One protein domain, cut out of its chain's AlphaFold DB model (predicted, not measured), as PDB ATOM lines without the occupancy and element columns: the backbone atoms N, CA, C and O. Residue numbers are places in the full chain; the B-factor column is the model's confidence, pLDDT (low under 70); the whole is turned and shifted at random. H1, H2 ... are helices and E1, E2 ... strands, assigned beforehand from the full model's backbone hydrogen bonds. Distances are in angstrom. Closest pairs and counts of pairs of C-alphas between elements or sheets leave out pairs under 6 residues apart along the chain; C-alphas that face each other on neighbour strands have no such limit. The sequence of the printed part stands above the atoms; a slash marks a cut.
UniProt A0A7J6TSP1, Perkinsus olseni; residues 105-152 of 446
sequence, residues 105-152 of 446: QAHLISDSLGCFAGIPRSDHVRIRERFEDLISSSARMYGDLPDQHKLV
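What this domain is: This is residues 105 to 152 of the 446 residues of a protein of Perkinsus olseni (UniProt A0A7J6TSP1). One long helix, H1, makes the long axis of a loose rod; strand E1 crosses it near its first end, and short H2 turns off at its other end. The printed part has 48 residues, in the order E1, H1, H2, mostly helix. It is loose, with a radius of gyration of the C-alphas of 13.5 A and spans of 41 by 19 by 16 A.

How they stand to each other: Start at H1, residues 124 to 143, where every O i to N i+4 pair is within hydrogen-bond range. Look to E1, residues 106 to 111, which pairs with no named strand: its closest C-alpha to H1 is that of Ala 106, 6.6 A from that of Arg 128. H2, residues 147 to 152, is close to H1 but not clearly touching, the closest C-alphas being those of Tyr 142 and Lys 150, 6.5 A apart. Their lines stand at a steep tilt of 58 degrees, opposite ways. In H2, 0 of 2 O i to N i+4 pairs and 1 of 3 O i to N i+3 pairs are within range. E1 and H2 are apart.

Where its parts are: Find C-alpha 124 at (9.755, 16.726, 26.081); from there H1 runs 27.8 A to C-alpha 143. E1 spans 13.5 A and H2 9.7 A, ending at C-alpha 152 at (31.891, 31.817, 7.013).

The domain as a whole: The C-alphas of Ser 122 and Gln 148 are farthest apart, 41.4 A. The printed part has no cut; the link from E1 to H1 is long. Residues 141 to 152 are under pLDDT 70.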
ATOM      1  N   GLN A 105      21.816  14.347  26.550       91.19
ATOM      2  CA  GLN A 105      20.740  14.802  25.674       91.19
ATOM      3  C   GLN A 105      20.758  16.317  25.518       91.19
ATOM      4  O   GLN A 105      21.198  17.056  26.399       91.19
ATOM      5  N   ALA A 106      20.251  16.779  24.379       90.06
ATOM      6  CA  ALA A 106      20.061  18.192  24.128       90.06
ATOM      7  C   ALA A 106      18.757  18.699  24.774       90.06
ATOM      8  O   ALA A 106      17.702  18.066  24.676       90.06
ATOM      9  N   HIS A 107      18.838  19.849  25.438       90.38
ATOM     10  CA  HIS A 107      17.737  20.533  26.106       90.38
ATOM     11  C   HIS A 107      17.538  21.906  25.486       90.38
ATOM     12  O   HIS A 107      18.468  22.704  25.421       90.38
ATOM     13  N   LEU A 108      16.309  22.191  25.070       94.19
ATOM     14  CA  LEU A 108      15.907  23.511  24.608       94.19
ATOM     15  C   LEU A 108      15.755  24.448  25.814       94.19
ATOM     16  O   LEU A 108      14.945  24.177  26.701       94.19
ATOM     17  N   ILE A 109      16.520  25.537  25.837       94.44
ATOM     18  CA  ILE A 109      16.457  26.578  26.868       94.44
ATOM     19  C   ILE A 109      15.558  27.734  26.413       94.44
ATOM     20  O   ILE A 109      14.710  28.194  27.172       94.44
ATOM     21  N   SER A 110      15.718  28.185  25.166       95.19
ATOM     22  CA  SER A 110      14.944  29.291  24.592       95.19
ATOM     23  C   SER A 110      14.504  28.963  23.165       95.19
ATOM     24  O   SER A 110      15.264  28.374  22.399       95.19
ATOM     25  N   ASP A 111      13.275  29.342  22.812       96.25
ATOM     26  CA  ASP A 111      12.699  29.222  21.464       96.25
ATOM     27  C   ASP A 111      11.931  30.494  21.100       96.25
ATOM     28  O   ASP A 111      10.725  30.482  20.843       96.25
ATOM     29  N   SER A 112      12.637  31.623  21.085       93.50
ATOM     30  CA  SER A 112      12.056  32.899  20.659       93.50
ATOM     31  C   SER A 112      11.688  32.905  19.170       93.50
ATOM     32  O   SER A 112      10.829  33.676  18.747       93.50
ATOM     33  N   LEU A 113      12.276  32.006  18.371       92.44
ATOM     34  CA  LEU A 113      11.948  31.823  16.952       92.44
ATOM     35  C   LEU A 113      10.637  31.046  16.728       92.44
ATOM     36  O   LEU A 113      10.095  31.044  15.619       92.44
ATOM     37  N   GLY A 114      10.109  30.380  17.759       95.00
ATOM     38  CA  GLY A 114       8.904  29.562  17.663       95.00
ATOM     39  C   GLY A 114       9.069  28.340  16.755       95.00
ATOM     40  O   GLY A 114       8.096  27.898  16.138       95.00
ATOM     41  N   CYS A 115      10.278  27.782  16.659       92.94
ATOM     42  CA  CYS A 115      10.553  26.558  15.905       92.94
ATOM     43  C   CYS A 115       9.766  25.365  16.472       92.94
ATOM     44  O   CYS A 115       9.328  24.486  15.719       92.94
ATOM     45  N   PHE A 116       9.507  25.382  17.781       95.31
ATOM     46  CA  PHE A 116       8.734  24.393  18.526       95.31
ATOM     47  C   PHE A 116       7.316  24.881  18.851       95.31
ATOM     48  O   PHE A 116       6.566  24.171  19.522       95.31
ATOM     49  N   ALA A 117       6.894  26.039  18.322       91.00
ATOM     50  CA  ALA A 117       5.528  26.529  18.465       91.00
ATOM     51  C   ALA A 117       4.541  25.519  17.847       91.00
ATOM     52  O   ALA A 117       4.481  25.340  16.629       91.00
ATOM     53  N   GLY A 118       3.790  24.826  18.705       92.19
ATOM     54  CA  GLY A 118       2.862  23.755  18.328       92.19
ATOM     55  C   GLY A 118       3.194  22.387  18.927       92.19
ATOM     56  O   GLY A 118       2.373  21.479  18.829       92.19
ATOM     57  N   ILE A 119       4.351  22.236  19.574       94.44
ATOM     58  CA  ILE A 119       4.641  21.077  20.421       94.44
ATOM     59  C   ILE A 119       4.340  21.482  21.871       94.44
ATOM     60  O   ILE A 119       4.897  22.474  22.347       94.44
ATOM     61  N   PRO A 120       3.435  20.780  22.580       92.38
ATOM     62  CA  PRO A 120       3.177  21.055  23.988       92.38
ATOM     63  C   PRO A 120       4.475  20.976  24.795       92.38
ATOM     64  O   PRO A 120       5.245  20.038  24.616       92.38
ATOM     65  N   ARG A 121       4.704  21.911  25.727       84.00
ATOM     66  CA  ARG A 121       5.918  21.904  26.573       84.00
ATOM     67  C   ARG A 121       6.083  20.620  27.394       84.00
ATOM     68  O   ARG A 121       7.200  20.283  27.751       84.00
ATOM     69  N   SER A 122       4.984  19.916  27.668       90.31
ATOM     70  CA  SER A 122       4.975  18.618  28.348       90.31
ATOM     71  C   SER A 122       5.500  17.467  27.484       90.31
ATOM     72  O   SER A 122       5.832  16.410  28.011       90.31
ATOM     73  N   ASP A 123       5.553  17.639  26.163       94.69
ATOM     74  CA  ASP A 123       6.021  16.627  25.216       94.69
ATOM     75  C   ASP A 123       7.536  16.763  24.990       94.69
ATOM     76  O   ASP A 123       8.025  17.075  23.902       94.69
ATOM     77  N   HIS A 124       8.297  16.577  26.073       87.94
ATOM     78  CA  HIS A 124       9.755  16.726  26.081       87.94
ATOM     79  C   HIS A 124      10.455  15.788  25.088       87.94
ATOM     80  O   HIS A 124      11.501  16.144  24.551       87.94
ATOM     81  N   VAL A 125       9.869  14.613  24.827       92.06
ATOM     82  CA  VAL A 125      10.393  13.636  23.864       92.06
ATOM     83  C   VAL A 125      10.323  14.209  22.454       92.06
ATOM     84  O   VAL A 125      11.340  14.272  21.774       92.06
ATOM     85  N   ARG A 126       9.165  14.733  22.044       93.12
ATOM     86  CA  ARG A 126       8.996  15.298  20.703       93.12
ATOM     87  C   ARG A 126       9.784  16.587  20.486       93.12
ATOM     88  O   ARG A 126      10.249  16.841  19.376       93.12
ATOM     89  N   ILE A 127       9.932  17.414  21.527       92.38
ATOM     90  CA  ILE A 127      10.825  18.584  21.479       92.38
ATOM     91  C   ILE A 127      12.261  18.117  21.248       92.38
ATOM     92  O   ILE A 127      12.927  18.643  20.363       92.38
ATOM     93  N   ARG A 128      12.719  17.107  21.996       91.06
ATOM     94  CA  ARG A 128      14.070  16.560  21.862       91.06
ATOM     95  C   ARG A 128      14.320  15.969  20.482       91.06
ATOM     96  O   ARG A 128      15.278  16.380  19.847       91.06
ATOM     97  N   GLU A 129      13.459  15.070  20.010       92.88
ATOM     98  CA  GLU A 129      13.594  14.443  18.688       92.88
ATOM     99  C   GLU A 129      13.704  15.501  17.593       92.88
ATOM    100  O   GLU A 129      14.621  15.481  16.779       92.88
ATOM    101  N   ARG A 130      12.829  16.511  17.629       93.06
ATOM    102  CA  ARG A 130      12.850  17.582  16.635       93.06
ATOM    103  C   ARG A 130      14.064  18.503  16.773       93.06
ATOM    104  O   ARG A 130      14.512  19.056  15.771       93.06
ATOM    105  N   PHE A 131      14.584  18.695  17.983       93.00
ATOM    106  CA  PHE A 131      15.805  19.467  18.215       93.00
ATOM    107  C   PHE A 131      17.043  18.707  17.721       93.00
ATOM    108  O   PHE A 131      17.876  19.290  17.032       93.00
ATOM    109  N   GLU A 132      17.131  17.402  17.978       90.06
ATOM    110  CA  GLU A 132      18.195  16.535  17.461       90.06
ATOM    111  C   GLU A 132      18.131  16.380  15.937       90.06
ATOM    112  O   GLU A 132      19.173  16.409  15.283       90.06
ATOM    113  N   ASP A 133      16.935  16.317  15.348       92.00
ATOM    114  CA  ASP A 133      16.742  16.365  13.895       92.00
ATOM    115  C   ASP A 133      17.226  17.692  13.308       92.00
ATOM    116  O   ASP A 133      17.831  17.722  12.232       92.00
ATOM    117  N   LEU A 134      16.984  18.810  14.000       89.75
ATOM    118  CA  LEU A 134      17.444  20.123  13.559       89.75
ATOM    119  C   LEU A 134      18.975  20.216  13.614       89.75
ATOM    120  O   LEU A 134      19.597  20.648  12.645       89.75
ATOM    121  N   ILE A 135      19.587  19.735  14.701       86.00
ATOM    122  CA  ILE A 135      21.047  19.640  14.828       86.00
ATOM    123  C   ILE A 135      21.605  18.740  13.722       86.00
ATOM    124  O   ILE A 135      22.490  19.157  12.980       86.00
ATOM    125  N   SER A 136      21.046  17.547  13.536       86.88
ATOM    126  CA  SER A 136      21.530  16.567  12.558       86.88
ATOM    127  C   SER A 136      21.359  17.042  11.115       86.88
ATOM    128  O   SER A 136      22.236  16.833  10.279       86.88
ATOM    129  N   SER A 137      20.241  17.698  10.797       85.94
ATOM    130  CA  SER A 137      20.002  18.268   9.466       85.94
ATOM    131  C   SER A 137      20.908  19.460   9.189       85.94
ATOM    132  O   SER A 137      21.427  19.564   8.080       85.94
ATOM    133  N   SER A 138      21.166  20.305  10.191       79.50
ATOM    134  CA  SER A 138      22.153  21.377  10.076       79.50
ATOM    135  C   SER A 138      23.552  20.800   9.834       79.50
ATOM    136  O   SER A 138      24.187  21.148   8.844       79.50
ATOM    137  N   ALA A 139      23.978  19.808  10.621       75.00
ATOM    138  CA  ALA A 139      25.265  19.141  10.452       75.00
ATOM    139  C   ALA A 139      25.419  18.508   9.059       75.00
ATOM    140  O   ALA A 139      26.470  18.645   8.445       75.00
ATOM    141  N   ARG A 140      24.365  17.886   8.509       75.00
ATOM    142  CA  ARG A 140      24.380  17.359   7.130       75.00
ATOM    143  C   ARG A 140      24.469  18.458   6.076       75.00
ATOM    144  O   ARG A 140      25.261  18.333   5.155       75.00
ATOM    145  N   MET A 141      23.688  19.534   6.211       64.44
ATOM    146  CA  MET A 141      23.740  20.656   5.263       64.44
ATOM    147  C   MET A 141      25.122  21.317   5.222       64.44
ATOM    148  O   MET A 141      25.521  21.821   4.175       64.44
ATOM    149  N   TYR A 142      25.846  21.312   6.342       60.47
ATOM    150  CA  TYR A 142      27.158  21.947   6.444       60.47
ATOM    151  C   TYR A 142      28.334  20.979   6.265       60.47
ATOM    152  O   TYR A 142      29.423  21.421   5.904       60.47
ATOM    153  N   GLY A 143      28.128  19.672   6.446       63.38
ATOM    154  CA  GLY A 143      29.146  18.640   6.237       63.38
ATOM    155  C   GLY A 143      29.624  18.548   4.785       63.38
ATOM    156  O   GLY A 143      30.814  18.347   4.554       63.38
ATOM    157  N   ASP A 144      28.723  18.800   3.829       65.94
ATOM    158  CA  ASP A 144      28.988  18.708   2.384       65.94
ATOM    159  C   ASP A 144      29.637  19.973   1.781       65.94
ATOM    160  O   ASP A 144      29.979  19.998   0.595       65.94
ATOM    161  N   LEU A 145      29.808  21.045   2.563       54.03
ATOM    162  CA  LEU A 145      30.472  22.257   2.081       54.03
ATOM    163  C   LEU A 145      32.002  22.080   2.095       54.03
ATOM    164  O   LEU A 145      32.545  21.526   3.050       54.03
ATOM    165  N   PRO A 146      32.734  22.589   1.084       61.12
ATOM    166  CA  PRO A 146      34.194  22.644   1.140       61.12
ATOM    167  C   PRO A 146      34.638  23.432   2.379       61.12
ATOM    168  O   PRO A 146      34.003  24.432   2.714       61.12
ATOM    169  N   ASP A 147      35.733  23.037   3.031       52.62
ATOM    170  CA  ASP A 147      36.131  23.562   4.355       52.62
ATOM    171  C   ASP A 147      36.262  25.096   4.415       52.62
ATOM    172  O   ASP A 147      35.924  25.733   5.410       52.62
ATOM    173  N   GLN A 148      36.614  25.710   3.289       41.56
ATOM    174  CA  GLN A 148      36.670  27.161   3.079       41.56
ATOM    175  C   GLN A 148      35.309  27.894   3.166       41.56
ATOM    176  O   GLN A 148      35.282  29.102   3.386       41.56
ATOM    177  N   HIS A 149      34.175  27.193   3.054       43.31
ATOM    178  CA  HIS A 149      32.821  27.751   3.202       43.31
ATOM    179  C   HIS A 149      32.166  27.433   4.553       43.31
ATOM    180  O   HIS A 149      31.208  28.108   4.933       43.31
ATOM    181  N   LYS A 150      32.685  26.448   5.302       40.28
ATOM    182  CA  LYS A 150      32.188  26.101   6.646       40.28
ATOM    183  C   LYS A 150      32.454  27.225   7.657       40.28
ATOM    184  O   LYS A 150      31.591  27.529   8.474       40.28
ATOM    185  N   LEU A 151      33.601  27.903   7.538       31.50
ATOM    186  CA  LEU A 151      34.045  28.947   8.474       31.50
ATOM    187  C   LEU A 151      33.218  30.249   8.406       31.50
ATOM    188  O   LEU A 151      33.152  30.997   9.375       31.50
ATOM    189  N   VAL A 152      32.581  30.535   7.265       35.22
ATOM    190  CA  VAL A 152      31.891  31.817   7.013       35.22
ATOM    191  C   VAL A 152      30.403  31.767   7.390       35.22
ATOM    192  O   VAL A 152      29.790  32.809   7.626       35.22
TER     193      VAL A 152